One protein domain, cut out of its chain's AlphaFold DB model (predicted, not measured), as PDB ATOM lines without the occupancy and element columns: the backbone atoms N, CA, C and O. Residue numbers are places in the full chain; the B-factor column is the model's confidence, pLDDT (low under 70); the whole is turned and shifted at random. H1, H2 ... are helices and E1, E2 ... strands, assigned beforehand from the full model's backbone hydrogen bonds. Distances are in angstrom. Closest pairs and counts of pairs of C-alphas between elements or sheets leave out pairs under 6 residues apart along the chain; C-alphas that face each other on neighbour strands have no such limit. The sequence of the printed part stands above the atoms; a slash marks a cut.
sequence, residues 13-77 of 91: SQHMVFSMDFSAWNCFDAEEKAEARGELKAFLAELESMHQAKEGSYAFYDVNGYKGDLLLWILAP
ATOM      1  N   SER A  13      57.260 -40.617   1.871       94.06
ATOM      2  CA  SER A  13      56.800 -41.889   1.327       94.06
ATOM      3  C   SER A  13      55.477 -42.279   1.975       94.06
ATOM      4  O   SER A  13      55.419 -42.469   3.191       94.06
ATOM      5  N   GLN A  14      54.435 -42.464   1.167       93.88
ATOM      6  CA  GLN A  14      53.112 -42.886   1.616       93.88
ATOM      7  C   GLN A  14      52.775 -44.272   1.067       93.88
ATOM      8  O   GLN A  14      52.711 -44.463  -0.144       93.88
ATOM      9  N   HIS A  15      52.531 -45.226   1.966       93.38
ATOM     10  CA  HIS A  15      52.061 -46.568   1.622       93.38
ATOM     11  C   HIS A  15      50.559 -46.649   1.896       93.38
ATOM     12  O   HIS A  15      50.141 -46.530   3.049       93.38
ATOM     13  N   MET A  16      49.758 -46.851   0.854       93.69
ATOM     14  CA  MET A  16      48.310 -47.028   0.956       93.69
ATOM     15  C   MET A  16      47.958 -48.458   0.580       93.69
ATOM     16  O   MET A  16      48.201 -48.882  -0.547       93.69
ATOM     17  N   VAL A  17      47.403 -49.198   1.533       95.06
ATOM     18  CA  VAL A  17      46.971 -50.579   1.325       95.06
ATOM     19  C   VAL A  17      45.452 -50.606   1.316       95.06
ATOM     20  O   VAL A  17      44.821 -50.181   2.283       95.06
ATOM     21  N   PHE A  18      44.880 -51.103   0.228       94.06
ATOM     22  CA  PHE A  18      43.440 -51.209   0.036       94.06
ATOM     23  C   PHE A  18      43.011 -52.665   0.152       94.06
ATOM     24  O   PHE A  18      43.675 -53.560  -0.371       94.06
ATOM     25  N   SER A  19      41.890 -52.892   0.834       95.06
ATOM     26  CA  SER A  19      41.159 -54.159   0.788       95.06
ATOM     27  C   SER A  19      39.953 -53.969  -0.120       95.06
ATOM     28  O   SER A  19      39.205 -53.005   0.045       95.06
ATOM     29  N   MET A  20      39.790 -54.843  -1.099       93.56
ATOM     30  CA  MET A  20      38.783 -54.717  -2.136       93.56
ATOM     31  C   MET A  20      37.509 -55.453  -1.717       93.56
ATOM     32  O   MET A  20      37.534 -56.639  -1.390       93.56
ATOM     33  N   ASP A  21      36.367 -54.765  -1.757       95.25
ATOM     34  CA  ASP A  21      35.070 -55.432  -1.639       95.25
ATOM     35  C   ASP A  21      34.718 -56.087  -2.980       95.25
ATOM     36  O   ASP A  21      34.070 -55.505  -3.854       95.25
ATOM     37  N   PHE A  22      35.172 -57.326  -3.159       93.75
ATOM     38  CA  PHE A  22      34.871 -58.097  -4.361       93.75
ATOM     39  C   PHE A  22      33.382 -58.422  -4.504       93.75
ATOM     40  O   PHE A  22      32.921 -58.627  -5.625       93.75
ATOM     41  N   SER A  23      32.617 -58.476  -3.408       96.88
ATOM     42  CA  SER A  23      31.175 -58.723  -3.486       96.88
ATOM     43  C   SER A  23      30.484 -57.537  -4.149       96.88
ATOM     44  O   SER A  23      29.772 -57.727  -5.133       96.88
ATOM     45  N   ALA A  24      30.756 -56.323  -3.664       96.88
ATOM     46  CA  ALA A  24      30.247 -55.094  -4.259       96.88
ATOM     47  C   ALA A  24      30.750 -54.916  -5.698       96.88
ATOM     48  O   ALA A  24      29.951 -54.686  -6.604       96.88
ATOM     49  N   TRP A  25      32.052 -55.123  -5.940       96.50
ATOM     50  CA  TRP A  25      32.627 -55.045  -7.286       96.50
ATOM     51  C   TRP A  25      31.919 -55.979  -8.268       96.50
ATOM     52  O   TRP A  25      31.665 -55.608  -9.411       96.50
ATOM     53  N   ASN A  26      31.571 -57.195  -7.846       96.88
ATOM     54  CA  ASN A  26      30.915 -58.158  -8.722       96.88
ATOM     55  C   ASN A  26      29.472 -57.776  -9.082       96.88
ATOM     56  O   ASN A  26      29.009 -58.237 -10.126       96.88
ATOM     57  N   CYS A  27      28.810 -56.915  -8.304       97.56
ATOM     58  CA  CYS A  27      27.470 -56.405  -8.603       97.56
ATOM     59  C   CYS A  27      27.436 -55.375  -9.743       97.56
ATOM     60  O   CYS A  27      26.385 -55.236 -10.362       97.56
ATOM     61  N   PHE A  28      28.551 -54.699 -10.035       97.56
ATOM     62  CA  PHE A  28      28.619 -53.738 -11.138       97.56
ATOM     63  C   PHE A  28      28.530 -54.409 -12.508       97.56
ATOM     64  O   PHE A  28      29.030 -55.529 -12.712       97.56
ATOM     65  N   ASP A  29      27.947 -53.705 -13.469       98.31
ATOM     66  CA  ASP A  29      27.897 -54.145 -14.854       98.31
ATOM     67  C   ASP A  29      29.243 -53.951 -15.584       98.31
ATOM     68  O   ASP A  29      30.274 -53.588 -15.007       98.31
ATOM     69  N   ALA A  30      29.285 -54.318 -16.865       98.00
ATOM     70  CA  ALA A  30      30.518 -54.256 -17.643       98.00
ATOM     71  C   ALA A  30      30.976 -52.818 -17.938       98.00
ATOM     72  O   ALA A  30      32.187 -52.598 -18.051       98.00
ATOM     73  N   GLU A  31      30.037 -51.881 -18.077       98.31
ATOM     74  CA  GLU A  31      30.290 -50.474 -18.381       98.31
ATOM     75  C   GLU A  31      30.819 -49.760 -17.137       98.31
ATOM     76  O   GLU A  31      31.924 -49.221 -17.186       98.31
ATOM     77  N   GLU A  32      30.147 -49.910 -15.993       97.81
ATOM     78  CA  GLU A  32      30.580 -49.374 -14.693       97.81
ATOM     79  C   GLU A  32      31.993 -49.863 -14.331       97.81
ATOM     80  O   GLU A  32      32.888 -49.096 -13.965       97.81
ATOM     81  N   LYS A  33      32.255 -51.166 -14.510       97.81
ATOM     82  CA  LYS A  33      33.593 -51.731 -14.285       97.81
ATOM     83  C   LYS A  33      34.632 -51.181 -15.264       97.81
ATOM     84  O   LYS A  33      35.820 -51.146 -14.929       97.81
ATOM     85  N   ALA A  34      34.247 -50.864 -16.499       98.12
ATOM     86  CA  ALA A  34      35.154 -50.293 -17.490       98.12
ATOM     87  C   ALA A  34      35.486 -48.834 -17.172       98.12
ATOM     88  O   ALA A  34      36.663 -48.477 -17.251       98.12
ATOM     89  N   GLU A  35      34.495 -48.051 -16.752       97.88
ATOM     90  CA  GLU A  35      34.640 -46.666 -16.307       97.88
ATOM     91  C   GLU A  35      35.577 -46.573 -15.098       97.88
ATOM     92  O   GLU A  35      36.630 -45.945 -15.199       97.88
ATOM     93  N   ALA A  36      35.311 -47.327 -14.026       96.25
ATOM     94  CA  ALA A  36      36.148 -47.329 -12.822       96.25
ATOM     95  C   ALA A  36      37.614 -47.723 -13.109       96.25
ATOM     96  O   ALA A  36      38.561 -47.132 -12.585       96.25
ATOM     97  N   ARG A  37      37.841 -48.712 -13.991       96.88
ATOM     98  CA  ARG A  37      39.204 -49.053 -14.443       96.88
ATOM     99  C   ARG A  37      39.833 -47.944 -15.284       96.88
ATOM    100  O   ARG A  37      41.057 -47.816 -15.277       96.88
ATOM    101  N   GLY A  38      39.034 -47.219 -16.061       98.00
ATOM    102  CA  GLY A  38      39.470 -46.074 -16.851       98.00
ATOM    103  C   GLY A  38      39.980 -44.949 -15.960       98.00
ATOM    104  O   GLY A  38      41.101 -44.487 -16.163       98.00
ATOM    105  N   GLU A  39      39.218 -44.593 -14.928       96.75
ATOM    106  CA  GLU A  39      39.603 -43.583 -13.935       96.75
ATOM    107  C   GLU A  39      40.889 -43.965 -13.199       96.75
ATOM    108  O   GLU A  39      41.830 -43.173 -13.145       96.75
ATOM    109  N   LEU A  40      40.993 -45.214 -12.721       95.56
ATOM    110  CA  LEU A  40      42.216 -45.695 -12.074       95.56
ATOM    111  C   LEU A  40      43.429 -45.597 -13.013       95.56
ATOM    112  O   LEU A  40      44.496 -45.149 -12.602       95.56
ATOM    113  N   LYS A  41      43.283 -45.993 -14.283       96.94
ATOM    114  CA  LYS A  41      44.371 -45.888 -15.270       96.94
ATOM    115  C   LYS A  41      44.764 -44.441 -15.554       96.94
ATOM    116  O   LYS A  41      45.953 -44.182 -15.715       96.94
ATOM    117  N   ALA A  42      43.797 -43.527 -15.629       96.44
ATOM    118  CA  ALA A  42      44.066 -42.107 -15.825       96.44
ATOM    119  C   ALA A  42      44.871 -41.542 -14.646       96.44
ATOM    120  O   ALA A  42      45.917 -40.933 -14.857       96.44
ATOM    121  N   PHE A  43      44.465 -41.860 -13.417       94.69
ATOM    122  CA  PHE A  43      45.199 -41.479 -12.214       94.69
ATOM    123  C   PHE A  43      46.627 -42.057 -12.178       94.69
ATOM    124  O   PHE A  43      47.588 -41.338 -11.912       94.69
ATOM    125  N   LEU A  44      46.813 -43.339 -12.518       95.94
ATOM    126  CA  LEU A  44      48.157 -43.930 -12.613       95.94
ATOM    127  C   LEU A  44      49.017 -43.264 -13.703       95.94
ATOM    128  O   LEU A  44      50.227 -43.146 -13.535       95.94
ATOM    129  N   ALA A  45      48.419 -42.790 -14.799       96.75
ATOM    130  CA  ALA A  45      49.141 -42.063 -15.843       96.75
ATOM    131  C   ALA A  45      49.611 -40.667 -15.381       96.75
ATOM    132  O   ALA A  45      50.676 -40.205 -15.803       96.75
ATOM    133  N   GLU A  46      48.868 -40.006 -14.490       94.56
ATOM    134  CA  GLU A  46      49.320 -38.770 -13.835       94.56
ATOM    135  C   GLU A  46      50.542 -39.036 -12.944       94.56
ATOM    136  O   GLU A  46      51.545 -38.321 -13.032       94.56
ATOM    137  N   LEU A  47      50.506 -40.117 -12.154       94.38
ATOM    138  CA  LEU A  47      51.652 -40.552 -11.347       94.38
ATOM    139  C   LEU A  47      52.865 -40.916 -12.207       94.38
ATOM    140  O   LEU A  47      53.995 -40.569 -11.859       94.38
ATOM    141  N   GLU A  48      52.640 -41.564 -13.349       97.00
ATOM    142  CA  GLU A  48      53.690 -41.862 -14.320       97.00
ATOM    143  C   GLU A  48      54.313 -40.588 -14.884       97.00
ATOM    144  O   GLU A  48      55.534 -40.477 -14.961       97.00
ATOM    145  N   SER A  49      53.498 -39.587 -15.205       95.94
ATOM    146  CA  SER A  49      53.986 -38.302 -15.713       95.94
ATOM    147  C   SER A  49      54.869 -37.588 -14.683       95.94
ATOM    148  O   SER A  49      55.961 -37.126 -15.019       95.94
ATOM    149  N   MET A  50      54.453 -37.576 -13.410       94.06
ATOM    150  CA  MET A  50      55.259 -37.072 -12.290       94.06
ATOM    151  C   MET A  50      56.571 -37.859 -12.130       94.06
ATOM    152  O   MET A  50      57.633 -37.272 -11.896       94.06
ATOM    153  N   HIS A  51      56.515 -39.186 -12.271       95.88
ATOM    154  CA  HIS A  51      57.693 -40.042 -12.183       95.88
ATOM    155  C   HIS A  51      58.712 -39.735 -13.286       95.88
ATOM    156  O   HIS A  51      59.892 -39.521 -12.994       95.88
ATOM    157  N   GLN A  52      58.260 -39.634 -14.538       97.75
ATOM    158  CA  GLN A  52      59.111 -39.300 -15.684       97.75
ATOM    159  C   GLN A  52      59.719 -37.895 -15.571       97.75
ATOM    160  O   GLN A  52      60.871 -37.684 -15.957       97.75
ATOM    161  N   ALA A  53      58.990 -36.947 -14.972       96.81
ATOM    162  CA  ALA A  53      59.492 -35.607 -14.665       96.81
ATOM    163  C   ALA A  53      60.536 -35.579 -13.527       96.81
ATOM    164  O   ALA A  53      61.186 -34.556 -13.321       96.81
ATOM    165  N   LYS A  54      60.749 -36.699 -12.817       96.31
ATOM    166  CA  LYS A  54      61.614 -36.811 -11.623       96.31
ATOM    167  C   LYS A  54      61.175 -35.912 -10.464       96.31
ATOM    168  O   LYS A  54      61.987 -35.546  -9.616       96.31
ATOM    169  N   GLU A  55      59.888 -35.591 -10.417       94.06
ATOM    170  CA  GLU A  55      59.271 -34.780  -9.362       94.06
ATOM    171  C   GLU A  55      58.639 -35.649  -8.265       94.06
ATOM    172  O   GLU A  55      58.251 -35.148  -7.212       94.06
ATOM    173  N   GLY A  56      58.600 -36.963  -8.486       94.00
ATOM    174  CA  GLY A  56      58.187 -37.974  -7.525       94.00
ATOM    175  C   GLY A  56      58.401 -39.380  -8.083       94.00
ATOM    176  O   GLY A  56      59.072 -39.587  -9.096       94.00
ATOM    177  N   SER A  57      57.836 -40.376  -7.415       96.31
ATOM    178  CA  SER A  57      57.780 -41.749  -7.918       96.31
ATOM    179  C   SER A  57      56.577 -42.470  -7.330       96.31
ATOM    180  O   SER A  57      55.997 -42.022  -6.341       96.31
ATOM    181  N   TYR A  58      56.186 -43.578  -7.944       96.81
ATOM    182  CA  TYR A  58      55.123 -44.423  -7.435       96.81
ATOM    183  C   TYR A  58      55.377 -45.883  -7.794       96.81
ATOM    184  O   TYR A  58      56.166 -46.202  -8.685       96.81
ATOM    185  N   ALA A  59      54.674 -46.766  -7.099       97.38
ATOM    186  CA  ALA A  59      54.554 -48.161  -7.462       97.38
ATOM    187  C   ALA A  59      53.153 -48.670  -7.113       97.38
ATOM    188  O   ALA A  59      52.553 -48.244  -6.122       97.38
ATOM    189  N   PHE A  60      52.644 -49.589  -7.929       97.19
ATOM    190  CA  PHE A  60      51.342 -50.217  -7.746       97.19
ATOM    191  C   PHE A  60      51.500 -51.736  -7.785       97.19
ATOM    192  O   PHE A  60      52.030 -52.275  -8.758       97.19
ATOM    193  N   TYR A  61      51.077 -52.408  -6.719       96.12
ATOM    194  CA  TYR A  61      51.271 -53.845  -6.528       96.12
ATOM    195  C   TYR A  61      49.973 -54.541  -6.137       96.12
ATOM    196  O   TYR A  61      49.143 -53.973  -5.425       96.12
ATOM    197  N   ASP A  62      49.860 -55.806  -6.530       95.25
ATOM    198  CA  ASP A  62      48.970 -56.761  -5.890       95.25
ATOM    199  C   ASP A  62      49.547 -57.174  -4.528       95.25
ATOM    200  O   ASP A  62      50.746 -57.427  -4.369       95.25
ATOM    201  N   VAL A  63      48.692 -57.216  -3.512       94.75
ATOM    202  CA  VAL A  63      49.064 -57.645  -2.163       94.75
ATOM    203  C   VAL A  63      48.437 -59.000  -1.901       94.75
ATOM    204  O   VAL A  63      47.251 -59.215  -2.115       94.75
ATOM    205  N   ASN A  64      49.256 -59.935  -1.425       89.06
ATOM    206  CA  ASN A  64      48.804 -61.285  -1.135       89.06
ATOM    207  C   ASN A  64      48.364 -61.441   0.329       89.06
ATOM    208  O   ASN A  64      49.111 -61.134   1.263       89.06
ATOM    209  N   GLY A  65      47.187 -62.038   0.520       84.56
ATOM    210  CA  GLY A  65      46.671 -62.474   1.816       84.56
ATOM    211  C   GLY A  65      45.866 -61.414   2.571       84.56
ATOM    212  O   GLY A  65      45.412 -60.422   2.027       84.56
ATOM    213  N   TYR A  66      45.672 -61.629   3.871       85.25
ATOM    214  CA  TYR A  66      44.688 -60.896   4.687       85.25
ATOM    215  C   TYR A  66      45.034 -59.428   4.998       85.25
ATOM    216  O   TYR A  66      44.292 -58.765   5.720       85.25
ATOM    217  N   LYS A  67      46.188 -58.931   4.542       87.88
ATOM    218  CA  LYS A  67      46.645 -57.565   4.844       87.88
ATOM    219  C   LYS A  67      46.101 -56.525   3.859       87.88
ATOM    220  O   LYS A  67      46.200 -55.340   4.154       87.88
ATOM    221  N   GLY A  68      45.551 -56.968   2.732       93.19
ATOM    222  CA  GLY A  68      44.982 -56.143   1.673       93.19
ATOM    223  C   GLY A  68      45.169 -56.805   0.312       93.19
ATOM    224  O   GLY A  68      45.850 -57.823   0.215       93.19
ATOM    225  N   ASP A  69      44.597 -56.190  -0.715       95.19
ATOM    226  CA  ASP A  69      44.587 -56.694  -2.090       95.19
ATOM    227  C   ASP A  69      45.434 -55.825  -3.028       95.19
ATOM    228  O   ASP A  69      46.004 -56.327  -3.994       95.19
ATOM    229  N   LEU A  70      45.554 -54.523  -2.737       95.50
ATOM    230  CA  LEU A  70      46.295 -53.562  -3.557       95.50
ATOM    231  C   LEU A  70      47.174 -52.661  -2.684       95.50
ATOM    232  O   LEU A  70      46.733 -52.176  -1.642       95.50
ATOM    233  N   LEU A  71      48.395 -52.386  -3.138       95.81
ATOM    234  CA  LEU A  71      49.284 -51.379  -2.563       95.81
ATOM    235  C   LEU A  71      49.541 -50.292  -3.599       95.81
ATOM    236  O   LEU A  71      50.071 -50.571  -4.672       95.81
ATOM    237  N   LEU A  72      49.243 -49.052  -3.225       95.81
ATOM    238  CA  LEU A  72      49.725 -47.864  -3.908       95.81
ATOM    239  C   LEU A  72      50.764 -47.178  -3.023       95.81
ATOM    240  O   LEU A  72      50.466 -46.712  -1.922       95.81
ATOM    241  N   TRP A  73      51.997 -47.130  -3.507       96.06
ATOM    242  CA  TRP A  73      53.104 -46.473  -2.832       96.06
ATOM    243  C   TRP A  73      53.502 -45.233  -3.619       96.06
ATOM    244  O   TRP A  73      53.815 -45.341  -4.797       96.06
ATOM    245  N   ILE A  74      53.490 -44.065  -2.979       94.50
ATOM    246  CA  ILE A  74      53.861 -42.790  -3.597       94.50
ATOM    247  C   ILE A  74      55.023 -42.157  -2.835       94.50
ATOM    248  O   ILE A  74      55.045 -42.158  -1.602       94.50
ATOM    249  N   LEU A  75      55.973 -41.586  -3.577       94.88
ATOM    250  CA  LEU A  75      57.079 -40.793  -3.067       94.88
ATOM    251  C   LEU A  75      57.022 -39.378  -3.648       94.88
ATOM    252  O   LEU A  75      56.958 -39.217  -4.867       94.88
ATOM    253  N   ALA A  76      57.065 -38.363  -2.785       92.25
ATOM    254  CA  ALA A  76      56.987 -36.964  -3.197       92.25
ATOM    255  C   ALA A  76      57.798 -36.019  -2.279       92.25
ATOM    256  O   ALA A  76      58.006 -36.323  -1.099       92.25
ATOM    257  N   PRO A  77      58.214 -34.835  -2.771       92.00
ATOM    258  CA  PRO A  77      58.915 -33.825  -1.973       92.00
ATOM    259  C   PRO A  77      58.093 -33.242  -0.816       92.00
ATOM    260  O   PRO A  77      58.670 -32.705   0.124       92.00
TER     261      PRO A  77
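AT A GLANCE: This is residues 13 to 77 of the 91 residues of the protein "Putative heme peroxidase" of Veillonella atypica (UniProt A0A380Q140). A long helix, H2, runs over one face of a small three-stranded sheet; its residues 44 to 51 come near the strands, while its residues 34 to 43 stick out free of them. The short helix H1 makes the corner between E1 and H2, away from the sheet, whose other face is bare. The printed part has 65 residues, with two named helices and three named strands in the order E1, H1, H2, E2, E3; the sheet is antiparallel, in the order E1, E3, E2, and the class is mixed, helices and strands. The whole is loose and flat, with a radius of gyration of the C-alphas of 13.8 A and spans of 39 by 28 by 14 A.

IN THESE COORDINATES: E1, residues 13 to 18, begins with C-alpha 13 at (56.800, -41.889, 1.327) and is 16.3 A long. H1 is residues 22 to 27, 8.7 A. H2, residues 30 to 52, begins with C-alpha 30 at (30.518, -54.256, -17.643) and is 32.3 A long. E2 is residues 57 to 62, 17.5 A. E3, residues 70 to 76, is 19.7 A long and ends with C-alpha 76 at (56.987, -36.964, -3.197).

HOW THE PARTS SIT: E1 and E3 are antiparallel at 162 degrees, with N 14 and O 74 2.9 A apart, within hydrogen-bond range. The hairpin E2 and E3 is antiparallel at 172 degrees, with N 59 and O 73 at 2.8 A. H2 is on the sheet at a height of 12.0 A, over E2 and along the strands, at 11 degrees to E2 on the local plane; their closest C-alphas, of His 51 and Ser 57, are 4.6 A apart. This arrangement is two layers, a helix on one face of a sheet. E1, H1, H2 and E2 form a split strand-helix-strand unit, two strands running the same way with E3 between them, and its crossover is right-handed. H1 and H2 are close but not clearly touching, the closest C-alphas, of Trp 25 and Lys 33, 7.8 A apart, at a steep tilt of 51 degrees, opposite ways. H1 is apart from E2 and E3. In H1 and H2 every O i to N i+4 pair is within hydrogen-bond range.

THE WHOLE: The C-alphas farthest apart, of Cys 27 and Lys 54, are 39.5 A from each other. The printed part has no cut and no long link. Its mean pLDDT is 95.2, and no printed residue is under 70.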